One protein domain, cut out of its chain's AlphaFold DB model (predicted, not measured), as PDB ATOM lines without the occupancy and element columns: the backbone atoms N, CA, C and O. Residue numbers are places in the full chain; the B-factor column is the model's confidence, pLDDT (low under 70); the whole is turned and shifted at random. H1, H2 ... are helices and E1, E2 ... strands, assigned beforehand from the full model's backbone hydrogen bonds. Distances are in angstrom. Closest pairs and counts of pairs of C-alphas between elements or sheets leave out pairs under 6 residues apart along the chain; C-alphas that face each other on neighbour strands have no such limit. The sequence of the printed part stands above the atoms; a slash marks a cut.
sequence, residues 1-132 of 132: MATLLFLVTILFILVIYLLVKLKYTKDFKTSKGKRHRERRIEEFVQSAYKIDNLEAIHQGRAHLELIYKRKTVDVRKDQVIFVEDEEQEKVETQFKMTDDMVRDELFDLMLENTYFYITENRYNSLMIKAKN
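AT A GLANCE: This is residues 1 to 132 of the 132 residues of an uncharacterized protein of Staphylococcus sp. AntiMn-1 (UniProt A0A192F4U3). One very long helix, H1, makes an arm whose residues 2 to 29 stick out free, with residue 1 before them, from a small head at its other end. The head holds two small three-stranded sheets, E1 E2 E3 and E4 E6 E5, with the short helix H3 packed on both and the short helix H2 at their edges, near the end of H1. The 132 printed residues run H1 E1 E2 E3 E4 E5 H2 E6 H3; the first sheet is antiparallel in the order E1 E2 E3, the second mixed in the order E4 E6 E5, and the class is mixed, helices and strands. The whole is extended, a rod spanning 96 by 32 by 23 A, with a radius of gyration of the C-alphas of 24.7 A.

IN THESE COORDINATES: Find C-alpha 2 at (31.245, -86.815, -54.067); from there H1, residues 2 to 48, runs 68.7 A to C-alpha 48 at (25.711, -20.700, -36.293). Next come E1, residues 54 to 59, E2, residues 63 to 68, and E3, residues 71 to 76, which is 16.5 A long. E4 is residues 80 to 83 and E5 residues 90 to 93. H2, residues 103 to 112, measures 14.6 A. E6, residues 114 to 119, measures 16.5 A, and H3, residues 120 to 126, ends at C-alpha 126, (37.774, -8.504, -32.086).

HOW THE PARTS SIT: Look first at E1 E2 E3, a meander, each strand the antiparallel neighbour of the one before, with hairpins E1 and E2, and E2 and E3. N 58 and O 65 are 2.9 A apart, and N 66 and O 73 are 2.8 A apart, within hydrogen-bond range. In the other sheet E4 and E6 are parallel, with N 81 and O 116 at 2.9 A, and E6 and E5 antiparallel, with N 115 and O 92 at 2.8 A. E3 and E4 meet only through their link; E2 and E6, for instance, are apart. H3 is on both sheets: it stands up from the first, over E1, where the C-alphas of Ala 56 and Leu 126 come closest at 4.6 A, and lies over E6 of the second at a height over the sheet of 8.4 A. H1 only grazes the second sheet, with residues 41 to 48; its closest C-alphas with E5 are those of Gln 46 and Val 91, 5.9 A. With residues 41 to 45 alone H1 only just touches H2, by 3 pairs of C-alphas within 8 A, closest Ile 41 and Phe 107 at 7.5 A. In H1, H2 and H3 every O i to N i+4 pair is within hydrogen-bond range.

THE WHOLE: The C-alphas of Met 1 and Asn 132, the two farthest apart, are 96.6 A apart. The printed part has no cut and no long link. The mean pLDDT of the printed part is 79.3; look for values under 70 at residues 22 to 35, 96 to 104 and 129 to 132, among others.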
ATOM      1  N   MET A   1      28.194 -89.965 -53.323       66.31
ATOM      2  CA  MET A   1      29.026 -89.411 -52.228       66.31
ATOM      3  C   MET A   1      29.663 -88.082 -52.638       66.31
ATOM      4  O   MET A   1      29.279 -87.068 -52.075       66.31
ATOM      5  N   ALA A   2      30.542 -88.041 -53.650       71.56
ATOM      6  CA  ALA A   2      31.245 -86.815 -54.067       71.56
ATOM      7  C   ALA A   2      30.330 -85.677 -54.571       71.56
ATOM      8  O   ALA A   2      30.514 -84.526 -54.194       71.56
ATOM      9  N   THR A   3      29.300 -85.993 -55.360       78.19
ATOM     10  CA  THR A   3      28.307 -85.012 -55.847       78.19
ATOM     11  C   THR A   3      27.453 -84.420 -54.726       78.19
ATOM     12  O   THR A   3      27.125 -83.238 -54.741       78.19
ATOM     13  N   LEU A   4      27.134 -85.237 -53.724       78.44
ATOM     14  CA  LEU A   4      26.371 -84.838 -52.543       78.44
ATOM     15  C   LEU A   4      27.209 -83.912 -51.647       78.44
ATOM     16  O   LEU A   4      26.727 -82.866 -51.228       78.44
ATOM     17  N   LEU A   5      28.492 -84.239 -51.450       80.81
ATOM     18  CA  LEU A   5      29.448 -83.371 -50.757       80.81
ATOM     19  C   LEU A   5      29.653 -82.042 -51.497       80.81
ATOM     20  O   LEU A   5      29.649 -80.995 -50.864       80.81
ATOM     21  N   PHE A   6      29.751 -82.057 -52.828       81.88
ATOM     22  CA  PHE A   6      29.876 -80.841 -53.638       81.88
ATOM     23  C   PHE A   6      28.668 -79.901 -53.484       81.88
ATOM     24  O   PHE A   6      28.841 -78.697 -53.290       81.88
ATOM     25  N   LEU A   7      27.447 -80.450 -53.487       83.44
ATOM     26  CA  LEU A   7      26.219 -79.687 -53.238       83.44
ATOM     27  C   LEU A   7      26.180 -79.080 -51.829       83.44
ATOM     28  O   LEU A   7      25.810 -77.917 -51.677       83.44
ATOM     29  N   VAL A   8      26.604 -79.833 -50.810       84.88
ATOM     30  CA  VAL A   8      26.681 -79.341 -49.423       84.88
ATOM     31  C   VAL A   8      27.697 -78.203 -49.296       84.88
ATOM     32  O   VAL A   8      27.409 -77.198 -48.649       84.88
ATOM     33  N   THR A   9      28.850 -78.302 -49.963       84.19
ATOM     34  CA  THR A   9      29.867 -77.240 -49.962       84.19
ATOM     35  C   THR A   9      29.358 -75.960 -50.623       84.19
ATOM     36  O   THR A   9      29.550 -74.871 -50.082       84.19
ATOM     37  N   ILE A  10      28.655 -76.066 -51.756       85.06
ATOM     38  CA  ILE A  10      28.040 -74.903 -52.419       85.06
ATOM     39  C   ILE A  10      26.998 -74.247 -51.509       85.06
ATOM     40  O   ILE A  10      26.987 -73.023 -51.372       85.06
ATOM     41  N   LEU A  11      26.157 -75.051 -50.853       86.00
ATOM     42  CA  LEU A  11      25.152 -74.554 -49.915       86.00
ATOM     43  C   LEU A  11      25.809 -73.796 -48.750       86.00
ATOM     44  O   LEU A  11      25.365 -72.710 -48.386       86.00
ATOM     45  N   PHE A  12      26.901 -74.333 -48.206       85.25
ATOM     46  CA  PHE A  12      27.646 -73.712 -47.115       85.25
ATOM     47  C   PHE A  12      28.256 -72.358 -47.514       85.25
ATOM     48  O   PHE A  12      28.113 -71.375 -46.785       85.25
ATOM     49  N   ILE A  13      28.858 -72.271 -48.706       84.38
ATOM     50  CA  ILE A  13      29.389 -71.010 -49.252       84.38
ATOM     51  C   ILE A  13      28.267 -69.974 -49.422       84.38
ATOM     52  O   ILE A  13      28.443 -68.806 -49.072       84.38
ATOM     53  N   LEU A  14      27.092 -70.399 -49.898       84.25
ATOM     54  CA  LEU A  14      25.909 -69.546 -50.048       84.25
ATOM     55  C   LEU A  14      25.420 -68.976 -48.710       84.25
ATOM     56  O   LEU A  14      25.097 -67.789 -48.625       84.25
ATOM     57  N   VAL A  15      25.402 -69.800 -47.660       83.12
ATOM     58  CA  VAL A  15      25.015 -69.375 -46.308       83.12
ATOM     59  C   VAL A  15      26.007 -68.352 -45.754       83.12
ATOM     60  O   VAL A  15      25.584 -67.305 -45.260       83.12
ATOM     61  N   ILE A  16      27.316 -68.594 -45.891       79.00
ATOM     62  CA  ILE A  16      28.347 -67.633 -45.466       79.00
ATOM     63  C   ILE A  16      28.190 -66.307 -46.218       79.00
ATOM     64  O   ILE A  16      28.180 -65.243 -45.597       79.00
ATOM     65  N   TYR A  17      28.010 -66.356 -47.540       83.81
ATOM     66  CA  TYR A  17      27.805 -65.163 -48.360       83.81
ATOM     67  C   TYR A  17      26.587 -64.343 -47.901       83.81
ATOM     68  O   TYR A  17      26.673 -63.119 -47.762       83.81
ATOM     69  N   LEU A  18      25.463 -65.006 -47.608       78.38
ATOM     70  CA  LEU A  18      24.251 -64.357 -47.101       78.38
ATOM     71  C   LEU A  18      24.464 -63.704 -45.731       78.38
ATOM     72  O   LEU A  18      24.033 -62.566 -45.537       78.38
ATOM     73  N   LEU A  19      25.150 -64.379 -44.805       71.94
ATOM     74  CA  LEU A  19      25.452 -63.837 -43.476       71.94
ATOM     75  C   LEU A  19      26.337 -62.590 -43.556       71.94
ATOM     76  O   LEU A  19      26.046 -61.581 -42.909       71.94
ATOM     77  N   VAL A  20      27.375 -62.623 -44.398       70.06
ATOM     78  CA  VAL A  20      28.242 -61.464 -44.644       70.06
ATOM     79  C   VAL A  20      27.420 -60.311 -45.224       70.06
ATOM     80  O   VAL A  20      27.442 -59.205 -44.685       70.06
ATOM     81  N   LYS A  21      26.614 -60.559 -46.262       73.44
ATOM     82  CA  LYS A  21      25.768 -59.534 -46.896       73.44
ATOM     83  C   LYS A  21      24.747 -58.920 -45.927       73.44
ATOM     84  O   LYS A  21      24.535 -57.706 -45.942       73.44
ATOM     85  N   LEU A  22      24.128 -59.727 -45.064       69.81
ATOM     86  CA  LEU A  22      23.199 -59.256 -44.029       69.81
ATOM     87  C   LEU A  22      23.895 -58.364 -42.994       69.81
ATOM     88  O   LEU A  22      23.360 -57.313 -42.641       69.81
ATOM     89  N   LYS A  23      25.104 -58.732 -42.556       66.06
ATOM     90  CA  LYS A  23      25.897 -57.914 -41.631       66.06
ATOM     91  C   LYS A  23      26.281 -56.571 -42.263       66.06
ATOM     92  O   LYS A  23      25.944 -55.526 -41.716       66.06
ATOM     93  N   TYR A  24      26.833 -56.590 -43.479       59.75
ATOM     94  CA  TYR A  24      27.196 -55.370 -44.211       59.75
ATOM     95  C   TYR A  24      26.003 -54.433 -44.442       59.75
ATOM     96  O   TYR A  24      26.119 -53.221 -44.277       59.75
ATOM     97  N   THR A  25      24.836 -54.967 -44.806       62.06
ATOM     98  CA  THR A  25      23.641 -54.138 -45.038       62.06
ATOM     99  C   THR A  25      23.062 -53.553 -43.749       62.06
ATOM    100  O   THR A  25      22.571 -52.420 -43.766       62.06
ATOM    101  N   LYS A  26      23.142 -54.276 -42.625       61.22
ATOM    102  CA  LYS A  26      22.725 -53.784 -41.305       61.22
ATOM    103  C   LYS A  26      23.659 -52.684 -40.789       61.22
ATOM    104  O   LYS A  26      23.174 -51.639 -40.347       61.22
ATOM    105  N   ASP A  27      24.968 -52.863 -40.938       59.22
ATOM    106  CA  ASP A  27      25.988 -51.876 -40.554       59.22
ATOM    107  C   ASP A  27      25.906 -50.615 -41.439       59.22
ATOM    108  O   ASP A  27      26.044 -49.480 -40.975       59.22
ATOM    109  N   PHE A  28      25.563 -50.778 -42.720       58.19
ATOM    110  CA  PHE A  28      25.359 -49.651 -43.630       58.19
ATOM    111  C   PHE A  28      24.089 -48.847 -43.308       58.19
ATOM    112  O   PHE A  28      24.100 -47.617 -43.342       58.19
ATOM    113  N   LYS A  29      22.978 -49.510 -42.958       59.31
ATOM    114  CA  LYS A  29      21.724 -48.813 -42.612       59.31
ATOM    115  C   LYS A  29      21.819 -48.065 -41.282       59.31
ATOM    116  O   LYS A  29      21.346 -46.933 -41.192       59.31
ATOM    117  N   THR A  30      22.446 -48.667 -40.273       59.34
ATOM    118  CA  THR A  30      22.649 -48.036 -38.958       59.34
ATOM    119  C   THR A  30      23.654 -46.883 -39.023       59.34
ATOM    120  O   THR A  30      23.401 -45.829 -38.440       59.34
ATOM    121  N   SER A  31      24.735 -47.006 -39.802       59.84
ATOM    122  CA  SER A  31      25.676 -45.891 -40.018       59.84
ATOM    123  C   SER A  31      25.071 -44.736 -40.822       59.84
ATOM    124  O   SER A  31      25.386 -43.579 -40.548       59.84
ATOM    125  N   LYS A  32      24.155 -44.998 -41.766       60.91
ATOM    126  CA  LYS A  32      23.505 -43.940 -42.560       60.91
ATOM    127  C   LYS A  32      22.649 -42.998 -41.704       60.91
ATOM    128  O   LYS A  32      22.689 -41.787 -41.908       60.91
ATOM    129  N   GLY A  33      21.905 -43.535 -40.732       61.78
ATOM    130  CA  GLY A  33      21.111 -42.726 -39.798       61.78
ATOM    131  C   GLY A  33      21.976 -41.860 -38.876       61.78
ATOM    132  O   GLY A  33      21.682 -40.680 -38.692       61.78
ATOM    133  N   LYS A  34      23.072 -42.424 -38.353       65.44
ATOM    134  CA  LYS A  34      24.035 -41.710 -37.497       65.44
ATOM    135  C   LYS A  34      24.728 -40.579 -38.252       65.44
ATOM    136  O   LYS A  34      24.619 -39.433 -37.837       65.44
ATOM    137  N   ARG A  35      25.266 -40.862 -39.444       67.12
ATOM    138  CA  ARG A  35      25.918 -39.859 -40.306       67.12
ATOM    139  C   ARG A  35      25.008 -38.686 -40.672       67.12
ATOM    140  O   ARG A  35      25.464 -37.553 -40.746       67.12
ATOM    141  N   HIS A  36      23.714 -38.927 -40.898       71.44
ATOM    142  CA  HIS A  36      22.762 -37.839 -41.152       71.44
ATOM    143  C   HIS A  36      22.487 -36.974 -39.917       71.44
ATOM    144  O   HIS A  36      22.176 -35.793 -40.057       71.44
ATOM    145  N   ARG A  37      22.551 -37.544 -38.710       67.81
ATOM    146  CA  ARG A  37      22.412 -36.777 -37.467       67.81
ATOM    147  C   ARG A  37      23.668 -35.963 -37.184       67.81
ATOM    148  O   ARG A  37      23.522 -34.785 -36.892       67.81
ATOM    149  N   GLU A  38      24.841 -36.574 -37.342       68.38
ATOM    150  CA  GLU A  38      26.137 -35.901 -37.208       68.38
ATOM    151  C   GLU A  38      26.209 -34.691 -38.137       68.38
ATOM    152  O   GLU A  38      26.323 -33.571 -37.657       68.38
ATOM    153  N   ARG A  39      25.971 -34.896 -39.440       74.56
ATOM    154  CA  ARG A  39      25.995 -33.808 -40.428       74.56
ATOM    155  C   ARG A  39      25.047 -32.666 -40.102       74.56
ATOM    156  O   ARG A  39      25.432 -31.522 -40.243       74.56
ATOM    157  N   ARG A  40      23.820 -32.943 -39.647       74.81
ATOM    158  CA  ARG A  40      22.865 -31.863 -39.338       74.81
ATOM    159  C   ARG A  40      23.314 -30.988 -38.176       74.81
ATOM    160  O   ARG A  40      22.981 -29.808 -38.150       74.81
ATOM    161  N   ILE A  41      23.988 -31.567 -37.188       69.94
ATOM    162  CA  ILE A  41      24.461 -30.796 -36.041       69.94
ATOM    163  C   ILE A  41      25.792 -30.122 -36.382       69.94
ATOM    164  O   ILE A  41      25.963 -28.960 -36.044       69.94
ATOM    165  N   GLU A  42      26.668 -30.785 -37.135       74.81
ATOM    166  CA  GLU A  42      27.872 -30.175 -37.709       74.81
ATOM    167  C   GLU A  42      27.514 -28.948 -38.565       74.81
ATOM    168  O   GLU A  42      28.015 -27.855 -38.323       74.81
ATOM    169  N   GLU A  43      26.554 -29.082 -39.483       78.19
ATOM    170  CA  GLU A  43      26.007 -27.978 -40.282       78.19
ATOM    171  C   GLU A  43      25.404 -26.881 -39.393       78.19
ATOM    172  O   GLU A  43      25.540 -25.693 -39.687       78.19
ATOM    173  N   PHE A  44      24.746 -27.242 -38.288       75.12
ATOM    174  CA  PHE A  44      24.213 -26.270 -37.335       75.12
ATOM    175  C   PHE A  44      25.325 -25.490 -36.625       75.12
ATOM    176  O   PHE A  44      25.243 -24.268 -36.554       75.12
ATOM    177  N   VAL A  45      26.366 -26.164 -36.134       73.44
ATOM    178  CA  VAL A  45      27.521 -25.534 -35.475       73.44
ATOM    179  C   VAL A  45      28.267 -24.643 -36.472       73.44
ATOM    180  O   VAL A  45      28.463 -23.459 -36.204       73.44
ATOM    181  N   GLN A  46      28.582 -25.158 -37.663       76.12
ATOM    182  CA  GLN A  46      29.280 -24.405 -38.709       76.12
ATOM    183  C   GLN A  46      28.476 -23.200 -39.207       76.12
ATOM    184  O   GLN A  46      29.044 -22.142 -39.466       76.12
ATOM    185  N   SER A  47      27.152 -23.322 -39.346       76.00
ATOM    186  CA  SER A  47      26.310 -22.198 -39.777       76.00
ATOM    187  C   SER A  47      26.096 -21.159 -38.677       76.00
ATOM    188  O   SER A  47      26.079 -19.963 -38.975       76.00
ATOM    189  N   ALA A  48      25.947 -21.592 -37.422       73.88
ATOM    190  CA  ALA A  48      25.711 -20.700 -36.293       73.88
ATOM    191  C   ALA A  48      26.966 -19.925 -35.875       73.88
ATOM    192  O   ALA A  48      26.832 -18.776 -35.459       73.88
ATOM    193  N   TYR A  49      28.153 -20.529 -36.004       80.38
ATOM    194  CA  TYR A  49      29.387 -20.020 -35.398       80.38
ATOM    195  C   TYR A  49      30.488 -19.636 -36.394       80.38
ATOM    196  O   TYR A  49      31.662 -19.630 -36.041       80.38
ATOM    197  N   LYS A  50      30.140 -19.268 -37.631       85.94
ATOM    198  CA  LYS A  50      31.118 -18.796 -38.633       85.94
ATOM    199  C   LYS A  50      32.020 -17.682 -38.097       85.94
ATOM    200  O   LYS A  50      31.504 -16.720 -37.536       85.94
ATOM    201  N   ILE A  51      33.322 -17.761 -38.372       87.62
ATOM    202  CA  ILE A  51      34.308 -16.743 -37.969       87.62
ATOM    203  C   ILE A  51      33.936 -15.346 -38.490       87.62
ATOM    204  O   ILE A  51      34.086 -14.364 -37.774       87.62
ATOM    205  N   ASP A  52      33.332 -15.254 -39.675       86.44
ATOM    206  CA  ASP A  52      32.833 -13.988 -40.240       86.44
ATOM    207  C   ASP A  52      31.728 -13.312 -39.428       86.44
ATOM    208  O   ASP A  52      31.531 -12.105 -39.525       86.44
ATOM    209  N   ASN A  53      30.985 -14.088 -38.639       87.75
ATOM    210  CA  ASN A  53      29.901 -13.585 -37.803       87.75
ATOM    211  C   ASN A  53      30.352 -13.311 -36.359       87.75
ATOM    212  O   ASN A  53      29.507 -12.969 -35.527       87.75
ATOM    213  N   LEU A  54      31.633 -13.526 -36.043       89.06
ATOM    214  CA  LEU A  54      32.187 -13.263 -34.723       89.06
ATOM    215  C   LEU A  54      32.285 -11.748 -34.522       89.06
ATOM    216  O   LEU A  54      32.974 -11.057 -35.267       89.06
ATOM    217  N   GLU A  55      31.572 -11.227 -33.527       90.81
ATOM    218  CA  GLU A  55      31.495  -9.784 -33.272       90.81
ATOM    219  C   GLU A  55      32.538  -9.335 -32.251       90.81
ATOM    220  O   GLU A  55      33.042  -8.216 -32.328       90.81
ATOM    221  N   ALA A  56      32.854 -10.200 -31.286       91.06
ATOM    222  CA  ALA A  56      33.818  -9.898 -30.246       91.06
ATOM    223  C   ALA A  56      34.353 -11.159 -29.563       91.06
ATOM    224  O   ALA A  56      33.715 -12.213 -29.553       91.06
ATOM    225  N   ILE A  57      35.516 -11.010 -28.938       91.81
ATOM    226  CA  ILE A  57      36.131 -12.023 -28.084       91.81
ATOM    227  C   ILE A  57      36.348 -11.409 -26.703       91.81
ATOM    228  O   ILE A  57      36.958 -10.343 -26.575       91.81
ATOM    229  N   HIS A  58      35.855 -12.085 -25.667       91.62
ATOM    230  CA  HIS A  58      36.166 -11.757 -24.282       91.62
ATOM    231  C   HIS A  58      37.133 -12.786 -23.697       91.62
ATOM    232  O   HIS A  58      36.924 -13.996 -23.793       91.62
ATOM    233  N   GLN A  59      38.207 -12.308 -23.068       87.38
ATOM    234  CA  GLN A  59      39.190 -13.183 -22.445       87.38
ATOM    235  C   GLN A  59      38.897 -13.383 -20.961       87.38
ATOM    236  O   GLN A  59      39.263 -12.562 -20.119       87.38
ATOM    237  N   GLY A  60      38.320 -14.537 -20.640       80.62
ATOM    238  CA  GLY A  60      38.234 -15.035 -19.277       80.62
ATOM    239  C   GLY A  60      39.578 -15.565 -18.753       80.62
ATOM    240  O   GLY A  60      40.585 -15.709 -19.463       80.62
ATOM    241  N   ARG A  61      39.607 -15.905 -17.457       78.69
ATOM    242  CA  ARG A  61      40.807 -16.484 -16.819       78.69
ATOM    243  C   ARG A  61      41.170 -17.843 -17.432       78.69
ATOM    244  O   ARG A  61      42.322 -18.043 -17.820       78.69
ATOM    245  N   ALA A  62      40.190 -18.738 -17.564       82.62
ATOM    246  CA  ALA A  62      40.379 -20.117 -18.033       82.62
ATOM    247  C   ALA A  62      39.763 -20.410 -19.417       82.62
ATOM    248  O   ALA A  62      40.170 -21.365 -20.069       82.62
ATOM    249  N   HIS A  63      38.828 -19.580 -19.875       88.25
ATOM    250  CA  HIS A  63      38.086 -19.742 -21.129       88.25
ATOM    251  C   HIS A  63      38.111 -18.443 -21.945       88.25
ATOM    252  O   HIS A  63      38.551 -17.397 -21.456       88.25
ATOM    253  N   LEU A  64      37.667 -18.534 -23.192       88.81
ATOM    254  CA  LEU A  64      37.366 -17.420 -24.081       88.81
ATOM    255  C   LEU A  64      35.862 -17.423 -24.340       88.81
ATOM    256  O   LEU A  64      35.297 -18.476 -24.621       88.81
ATOM    257  N   GLU A  65      35.237 -16.255 -24.276       90.56
ATOM    258  CA  GLU A  65      33.844 -16.091 -24.678       90.56
ATOM    259  C   GLU A  65      33.834 -15.546 -26.109       90.56
ATOM    260  O   GLU A  65      34.293 -14.429 -26.374       90.56
ATOM    261  N   LEU A  66      33.347 -16.353 -27.047       89.31
ATOM    262  CA  LEU A  66      33.152 -15.965 -28.439       89.31
ATOM    263  C   LEU A  66      31.745 -15.387 -28.587       89.31
ATOM    264  O   LEU A  66      30.748 -16.102 -28.453       89.31
ATOM    265  N   ILE A  67      31.663 -14.082 -28.839       88.75
ATOM    266  CA  ILE A  67      30.403 -13.341 -28.891       88.75
ATOM    267  C   ILE A  67      29.947 -13.233 -30.344       88.75
ATOM    268  O   ILE A  67      30.595 -12.604 -31.182       88.75
ATOM    269  N   TYR A  68      28.785 -13.815 -30.622       87.56
ATOM    270  CA  TYR A  68      28.065 -13.689 -31.882       87.56
ATOM    271  C   TYR A  68      26.768 -12.914 -31.657       87.56
ATOM    272  O   TYR A  68      26.173 -12.953 -30.579       87.56
ATOM    273  N   LYS A  69      26.225 -12.333 -32.729       81.31
ATOM    274  CA  LYS A  69      25.005 -11.503 -32.722       81.31
ATOM    275  C   LYS A  69      23.818 -12.026 -31.902       81.31
ATOM    276  O   LYS A  69      22.979 -11.256 -31.443       81.31
ATOM    277  N   ARG A  70      23.649 -13.350 -31.817       79.19
ATOM    278  CA  ARG A  70      22.501 -13.996 -31.151       79.19
ATOM    279  C   ARG A  70      22.896 -14.975 -30.049       79.19
ATOM    280  O   ARG A  70      21.996 -15.539 -29.429       79.19
ATOM    281  N   LYS A  71      24.188 -15.255 -29.874       81.25
ATOM    282  CA  LYS A  71      24.685 -16.332 -29.011       81.25
ATOM    283  C   LYS A  71      26.104 -16.031 -28.552       81.25
ATOM    284  O   LYS A  71      26.903 -15.541 -29.340       81.25
ATOM    285  N   THR A  72      26.422 -16.432 -27.333       85.56
ATOM    286  CA  THR A  72      27.798 -16.492 -26.837       85.56
ATOM    287  C   THR A  72      28.180 -17.953 -26.667       85.56
ATOM    288  O   THR A  72      27.335 -18.761 -26.273       85.56
ATOM    289  N   VAL A  73      29.419 -18.297 -27.006       86.00
ATOM    290  CA  VAL A  73      29.974 -19.634 -26.783       86.00
ATOM    291  C   VAL A  73      31.215 -19.515 -25.926       86.00
ATOM    292  O   VAL A  73      32.154 -18.812 -26.295       86.00
ATOM    293  N   ASP A  74      31.225 -20.250 -24.822       88.31
ATOM    294  CA  ASP A  74      32.408 -20.405 -23.992       88.31
ATOM    295  C   ASP A  74      33.263 -21.539 -24.540       88.31
ATOM    296  O   ASP A  74      32.813 -22.680 -24.666       88.31
ATOM    297  N   VAL A  75      34.505 -21.220 -24.881       88.56
ATOM    298  CA  VAL A  75      35.466 -22.175 -25.432       88.56
ATOM    299  C   VAL A  75      36.748 -22.153 -24.623       88.56
ATOM    300  O   VAL A  75      37.122 -21.150 -24.007       88.56
ATOM    301  N   ARG A  76      37.469 -23.267 -24.621       89.44
ATOM    302  CA  ARG A  76      38.815 -23.289 -24.059       89.44
ATOM    303  C   ARG A  76      39.791 -22.571 -24.994       89.44
ATOM    304  O   ARG A  76      39.575 -22.476 -26.200       89.44
ATOM    305  N   LYS A  77      40.899 -22.082 -24.441       88.06
ATOM    306  CA  LYS A  77      41.916 -21.346 -25.213       88.06
ATOM    307  C   LYS A  77      42.571 -22.203 -26.303       88.06
ATOM    308  O   LYS A  77      42.876 -21.679 -27.361       88.06
ATOM    309  N   ASP A  78      42.733 -23.504 -26.064       90.50
ATOM    310  CA  ASP A  78      43.251 -24.489 -27.026       90.50
ATOM    311  C   ASP A  78      42.317 -24.738 -28.217       90.50
ATOM    312  O   ASP A  78      42.762 -25.246 -29.243       90.50
ATOM    313  N   GLN A  79      41.038 -24.371 -28.109       90.50
ATOM    314  CA  GLN A  79      40.088 -24.502 -29.213       90.50
ATOM    315  C   GLN A  79      40.228 -23.379 -30.246       90.50
ATOM    316  O   GLN A  79      39.675 -23.500 -31.335       90.50
ATOM    317  N   VAL A  80      40.952 -22.299 -29.936       91.69
ATOM    318  CA  VAL A  80      41.240 -21.214 -30.879       91.69
ATOM    319  C   VAL A  80      42.631 -21.434 -31.465       91.69
ATOM    320  O   VAL A  80      43.629 -21.398 -30.748       91.69
ATOM    321  N   ILE A  81      42.691 -21.682 -32.770       93.69
ATOM    322  CA  ILE A  81      43.924 -22.005 -33.491       93.69
ATOM    323  C   ILE A  81      44.253 -20.853 -34.432       93.69
ATOM    324  O   ILE A  81      43.424 -20.458 -35.251       93.69
ATOM    325  N   PHE A  82      45.476 -20.337 -34.335       95.06
ATOM    326  CA  PHE A  82      45.925 -19.271 -35.216       95.06
ATOM    327  C   PHE A  82      46.335 -19.812 -36.583       95.06
ATOM    328  O   PHE A  82      47.122 -20.757 -36.673       95.06
ATOM    329  N   VAL A  83      45.790 -19.203 -37.634       94.19
ATOM    330  CA  VAL A  83      46.141 -19.473 -39.034       94.19
ATOM    331  C   VAL A  83      46.841 -18.272 -39.660       94.19
ATOM    332  O   VAL A  83      46.728 -17.149 -39.167       94.19
ATOM    333  N   GLU A  84      47.587 -18.522 -40.736       91.62
ATOM    334  CA  GLU A  84      48.411 -17.503 -41.396       91.62
ATOM    335  C   GLU A  84      47.590 -16.564 -42.290       91.62
ATOM    336  O   GLU A  84      47.919 -15.384 -42.395       91.62
ATOM    337  N   ASP A  85      46.519 -17.073 -42.908       91.81
ATOM    338  CA  ASP A  85      45.723 -16.357 -43.912       91.81
ATOM    339  C   ASP A  85      44.228 -16.350 -43.554       91.81
ATOM    340  O   ASP A  85      43.710 -17.311 -42.977       91.81
ATOM    341  N   GLU A  86      43.527 -15.280 -43.932       88.75
ATOM    342  CA  GLU A  86      42.076 -15.148 -43.787       88.75
ATOM    343  C   GLU A  86      41.322 -16.243 -44.559       88.75
ATOM    344  O   GLU A  86      40.293 -16.726 -44.094       88.75
ATOM    345  N   GLU A  87      41.856 -16.714 -45.693       90.50
ATOM    346  CA  GLU A  87      41.251 -17.814 -46.463       90.50
ATOM    347  C   GLU A  87      41.218 -19.149 -45.698       90.50
ATOM    348  O   GLU A  87      40.459 -20.060 -46.044       90.50
ATOM    349  N   GLN A  88      42.042 -19.285 -44.659       89.38
ATOM    350  CA  GLN A  88      42.116 -20.480 -43.821       89.38
ATOM    351  C   GLN A  88      41.197 -20.395 -42.596       89.38
ATOM    352  O   GLN A  88      41.081 -21.380 -41.860       89.38
ATOM    353  N   GLU A  89      40.543 -19.253 -42.364       89.88
ATOM    354  CA  GLU A  89      39.631 -19.080 -41.240       89.88
ATOM    355  C   GLU A  89      38.386 -19.950 -41.403       89.88
ATOM    356  O   GLU A  89      37.671 -19.912 -42.405       89.88
ATOM    357  N   LYS A  90      38.110 -20.768 -40.389       91.25
ATOM    358  CA  LYS A  90      36.987 -21.704 -40.412       91.25
ATOM    359  C   LYS A  90      36.646 -22.197 -39.020       91.25
ATOM    360  O   LYS A  90      37.430 -22.103 -38.079       91.25
ATOM    361  N   VAL A  91      35.473 -22.806 -38.926       88.88
ATOM    362  CA  VAL A  91      35.088 -23.619 -37.777       88.88
ATOM    363  C   VAL A  91      35.084 -25.075 -38.205       88.88
ATOM    364  O   VAL A  91      34.444 -25.428 -39.196       88.88
ATOM    365  N   GLU A  92      35.805 -25.912 -37.471       86.44
ATOM    366  CA  GLU A  92      35.902 -27.344 -37.739       86.44
ATOM    367  C   GLU A  92      35.505 -28.134 -36.498       86.44
ATOM    368  O   GLU A  92      36.014 -27.883 -35.410       86.44
ATOM    369  N   THR A  93      34.618 -29.112 -36.653       82.81
ATOM    370  CA  THR A  93      34.167 -29.962 -35.553       82.81
ATOM    371  C   THR A  93      34.675 -31.376 -35.789       82.81
ATOM    372  O   THR A  93      34.306 -32.018 -36.771       82.81
ATOM    373  N   GLN A  94      35.509 -31.882 -34.883       81.00
ATOM    374  CA  GLN A  94      36.124 -33.202 -35.004       81.00
ATOM    375  C   GLN A  94      35.554 -34.162 -33.959       81.00
ATOM    376  O   GLN A  94      36.123 -34.346 -32.889       81.00
ATOM    377  N   PHE A  95      34.436 -34.817 -34.264       74.00
ATOM    378  CA  PHE A  95      33.830 -35.789 -33.351       74.00
ATOM    379  C   PHE A  95      33.318 -37.030 -34.093       74.00
ATOM    380  O   PHE A  95      33.137 -37.026 -35.311       74.00
ATOM    381  N   LYS A  96      33.083 -38.111 -33.344       67.69
ATOM    382  CA  LYS A  96      32.393 -39.315 -33.824       67.69
ATOM    383  C   LYS A  96      31.310 -39.690 -32.829       67.69
ATOM    384  O   LYS A  96      31.589 -39.798 -31.639       67.69
ATOM    385  N   MET A  97      30.096 -39.919 -33.313       65.50
ATOM    386  CA  MET A  97      28.985 -40.346 -32.476       65.50
ATOM    387  C   MET A  97      29.127 -41.831 -32.115       65.50
ATOM    388  O   MET A  97      29.251 -42.682 -33.001       65.50
ATOM    389  N   THR A  98      29.066 -42.161 -30.823       66.38
ATOM    390  CA  THR A  98      28.873 -43.541 -30.356       66.38
ATOM    391  C   THR A  98      27.381 -43.880 -30.266       66.38
ATOM    392  O   THR A  98      26.524 -43.000 -30.166       66.38
ATOM    393  N   ASP A  99      27.056 -45.170 -30.361       60.91
ATOM    394  CA  ASP A  99      25.684 -45.679 -30.528       60.91
ATOM    395  C   ASP A  99      24.724 -45.293 -29.396       60.91
ATOM    396  O   ASP A  99      23.522 -45.180 -29.639       60.91
ATOM    397  N   ASP A 100      25.270 -45.033 -28.211       65.81
ATOM    398  CA  ASP A 100      24.517 -44.872 -26.970       65.81
ATOM    399  C   ASP A 100      24.357 -43.403 -26.528       65.81
ATOM    400  O   ASP A 100      23.795 -43.142 -25.469       65.81
ATOM    401  N   MET A 101      24.824 -42.430 -27.323       64.50
ATOM    402  CA  MET A 101      24.793 -41.015 -26.925       64.50
ATOM    403  C   MET A 101      23.404 -40.379 -27.034       64.50
ATOM    404  O   MET A 101      22.742 -40.425 -28.086       64.50
ATOM    405  N   VAL A 102      23.005 -39.687 -25.964       68.62
ATOM    406  CA  VAL A 102      21.800 -38.850 -25.929       68.62
ATOM    407  C   VAL A 102      22.042 -37.560 -26.728       68.62
ATOM    408  O   VAL A 102      23.172 -37.137 -26.957       68.62
ATOM    409  N   ARG A 103      20.971 -36.935 -27.237       66.00
ATOM    410  CA  ARG A 103      21.061 -35.753 -28.115       66.00
ATOM    411  C   ARG A 103      21.778 -34.566 -27.465       66.00
ATOM    412  O   ARG A 103      22.482 -33.858 -28.177       66.00
ATOM    413  N   ASP A 104      21.564 -34.353 -26.174       65.94
ATOM    414  CA  ASP A 104      22.101 -33.189 -25.469       65.94
ATOM    415  C   ASP A 104      23.603 -33.377 -25.208       65.94
ATOM    416  O   ASP A 104      24.401 -32.530 -25.594       65.94
ATOM    417  N   GLU A 105      24.004 -34.573 -24.761       70.81
ATOM    418  CA  GLU A 105      25.415 -34.981 -24.629       70.81
ATOM    419  C   GLU A 105      26.186 -34.871 -25.951       70.81
ATOM    420  O   GLU A 105      27.369 -34.541 -25.985       70.81
ATOM    421  N   LEU A 106      25.511 -35.143 -27.070       73.44
ATOM    422  CA  LEU A 106      26.093 -35.051 -28.402       73.44
ATOM    423  C   LEU A 106      26.423 -33.604 -28.798       73.44
ATOM    424  O   LEU A 106      27.398 -33.380 -29.512       73.44
ATOM    425  N   PHE A 107      25.606 -32.637 -28.378       71.00
ATOM    426  CA  PHE A 107      25.838 -31.223 -28.670       71.00
ATOM    427  C   PHE A 107      27.008 -30.676 -27.852       71.00
ATOM    428  O   PHE A 107      27.899 -30.049 -28.427       71.00
ATOM    429  N   ASP A 108      27.039 -30.981 -26.556       75.88
ATOM    430  CA  ASP A 108      28.122 -30.565 -25.663       75.88
ATOM    431  C   ASP A 108      29.458 -31.168 -26.118       75.88
ATOM    432  O   ASP A 108      30.430 -30.438 -26.320       75.88
ATOM    433  N   LEU A 109      29.478 -32.471 -26.432       77.81
ATOM    434  CA  LEU A 109      30.670 -33.130 -26.970       77.81
ATOM    435  C   LEU A 109      31.129 -32.490 -28.288       77.81
ATOM    436  O   LEU A 109      32.328 -32.348 -28.530       77.81
ATOM    437  N   MET A 110      30.201 -32.094 -29.161       77.69
ATOM    438  CA  MET A 110      30.555 -31.405 -30.401       77.69
ATOM    439  C   MET A 110      31.181 -30.041 -30.150       77.69
ATOM    440  O   MET A 110      32.184 -29.724 -30.784       77.69
ATOM    441  N   LEU A 111      30.622 -29.240 -29.242       79.88
ATOM    442  CA  LEU A 111      31.193 -27.939 -28.900       79.88
ATOM    443  C   LEU A 111      32.593 -28.083 -28.298       79.88
ATOM    444  O   LEU A 111      33.495 -27.353 -28.698       79.88
ATOM    445  N   GLU A 112      32.806 -29.063 -27.421       84.69
ATOM    446  CA  GLU A 112      34.120 -29.351 -26.829       84.69
ATOM    447  C   GLU A 112      35.180 -29.794 -27.847       84.69
ATOM    448  O   GLU A 112      36.378 -29.623 -27.597       84.69
ATOM    449  N   ASN A 113      34.739 -30.361 -28.974       86.75
ATOM    450  CA  ASN A 113      35.579 -30.829 -30.078       86.75
ATOM    451  C   ASN A 113      35.464 -29.941 -31.330       86.75
ATOM    452  O   ASN A 113      35.794 -30.369 -32.439       86.75
ATOM    453  N   THR A 114      34.968 -28.713 -31.170       87.75
ATOM    454  CA  THR A 114      34.957 -27.697 -32.222       87.75
ATOM    455  C   THR A 114      36.156 -26.773 -32.054       87.75
ATOM    456  O   THR A 114      36.418 -26.288 -30.955       87.75
ATOM    457  N   TYR A 115      36.864 -26.525 -33.150       90.62
ATOM    458  CA  TYR A 115      38.035 -25.666 -33.228       90.62
ATOM    459  C   TYR A 115      37.747 -24.469 -34.132       90.62
ATOM    460  O   TYR A 115      37.111 -24.591 -35.183       90.62
ATOM    461  N   PHE A 116      38.232 -23.312 -33.704       92.19
ATOM    462  CA  PHE A 116      38.030 -22.016 -34.328       92.19
ATOM    463  C   PHE A 116      39.366 -21.558 -34.893       92.19
ATOM    464  O   PHE A 116      40.242 -21.103 -34.158       92.19
ATOM    465  N   TYR A 117      39.525 -21.722 -36.199       93.19
ATOM    466  CA  TYR A 117      40.701 -21.282 -36.928       93.19
ATOM    467  C   TYR A 117      40.508 -19.813 -37.281       93.19
ATOM    468  O   TYR A 117      39.584 -19.479 -38.021       93.19
ATOM    469  N   ILE A 118      41.337 -18.945 -36.715       94.12
ATOM    470  CA  ILE A 118      41.225 -17.490 -36.852       94.12
ATOM    471  C   ILE A 118      42.611 -16.886 -37.061       94.12
ATOM    472  O   ILE A 118      43.586 -17.361 -36.482       94.12
ATOM    473  N   THR A 119      42.736 -15.840 -37.871       95.06
ATOM    474  CA  THR A 119      44.003 -15.110 -37.963       95.06
ATOM    475  C   THR A 119      44.278 -14.348 -36.669       95.06
ATOM    476  O   THR A 119      43.367 -13.859 -35.993       95.06
ATOM    477  N   GLU A 120      45.555 -14.188 -36.322       93.31
ATOM    478  CA  GLU A 120      45.946 -13.396 -35.149       93.31
ATOM    479  C   GLU A 120      45.482 -11.931 -35.275       93.31
ATOM    480  O   GLU A 120      45.038 -11.321 -34.300       93.31
ATOM    481  N   ASN A 121      45.494 -11.383 -36.494       92.19
ATOM    482  CA  ASN A 121      45.001 -10.036 -36.781       92.19
ATOM    483  C   ASN A 121      43.513  -9.882 -36.441       92.19
ATOM    484  O   ASN A 121      43.147  -8.943 -35.727       92.19
ATOM    485  N   ARG A 122      42.661 -10.802 -36.915       91.81
ATOM    486  CA  ARG A 122      41.222 -10.775 -36.624       91.81
ATOM    487  C   ARG A 122      40.943 -11.037 -35.149       91.81
ATOM    488  O   ARG A 122      40.123 -10.351 -34.549       91.81
ATOM    489  N   TYR A 123      41.656 -11.976 -34.533       92.88
ATOM    490  CA  TYR A 123      41.535 -12.224 -33.099       92.88
ATOM    491  C   TYR A 123      41.805 -10.956 -32.278       92.88
ATOM    492  O   TYR A 123      40.990 -10.557 -31.446       92.88
ATOM    493  N   ASN A 124      42.920 -10.276 -32.556       91.19
ATOM    494  CA  ASN A 124      43.318  -9.069 -31.839       91.19
ATOM    495  C   ASN A 124      42.384  -7.878 -32.094       91.19
ATOM    496  O   ASN A 124      42.217  -7.045 -31.203       91.19
ATOM    497  N   SER A 125      41.775  -7.782 -33.281       91.31
ATOM    498  CA  SER A 125      40.826  -6.708 -33.603       91.31
ATOM    499  C   SER A 125      39.470  -6.894 -32.919       91.31
ATOM    500  O   SER A 125      38.856  -5.909 -32.508       91.31
ATOM    501  N   LEU A 126      39.029  -8.144 -32.753       91.44
ATOM    502  CA  LEU A 126      37.774  -8.504 -32.086       91.44
ATOM    503  C   LEU A 126      37.912  -8.610 -30.564       91.44
ATOM    504  O   LEU A 126      36.908  -8.660 -29.850       91.44
ATOM    505  N   MET A 127      39.140  -8.649 -30.048       90.88
ATOM    506  CA  MET A 127      39.386  -8.718 -28.618       90.88
ATOM    507  C   MET A 127      38.903  -7.444 -27.923       90.88
ATOM    508  O   MET A 127      39.463  -6.356 -28.095       90.88
ATOM    509  N   ILE A 128      37.895  -7.580 -27.062       84.19
ATOM    510  CA  ILE A 128      37.458  -6.474 -26.218       84.19
ATOM    511  C   ILE A 128      38.545  -6.263 -25.170       84.19
ATOM    512  O   ILE A 128      38.644  -7.008 -24.192       84.19
ATOM    513  N   LYS A 129      39.362  -5.221 -25.354       62.19
ATOM    514  CA  LYS A 129      40.245  -4.741 -24.291       62.19
ATOM    515  C   LYS A 129      39.365  -4.415 -23.092       62.19
ATOM    516  O   LYS A 129      38.500  -3.543 -23.187       62.19
ATOM    517  N   ALA A 130      39.572  -5.134 -21.988       50.41
ATOM    518  CA  ALA A 130      38.973  -4.777 -20.714       50.41
ATOM    519  C   ALA A 130      39.227  -3.281 -20.504       50.41
ATOM    520  O   ALA A 130      40.367  -2.818 -20.582       50.41
ATOM    521  N   LYS A 131      38.143  -2.519 -20.376       39.00
ATOM    522  CA  LYS A 131      38.197  -1.080 -20.155       39.00
ATOM    523  C   LYS A 131      38.914  -0.888 -18.814       39.00
ATOM    524  O   LYS A 131      38.329  -1.208 -17.783       39.00
ATOM    525  N   ASN A 132      40.188  -0.491 -18.856       35.12
ATOM    526  CA  ASN A 132      40.886   0.034 -17.682       35.12
ATOM    527  C   ASN A 132      40.150   1.277 -17.179       35.12
ATOM    528  O   ASN A 132      39.718   2.083 -18.039       35.12
TER     529      ASN A 132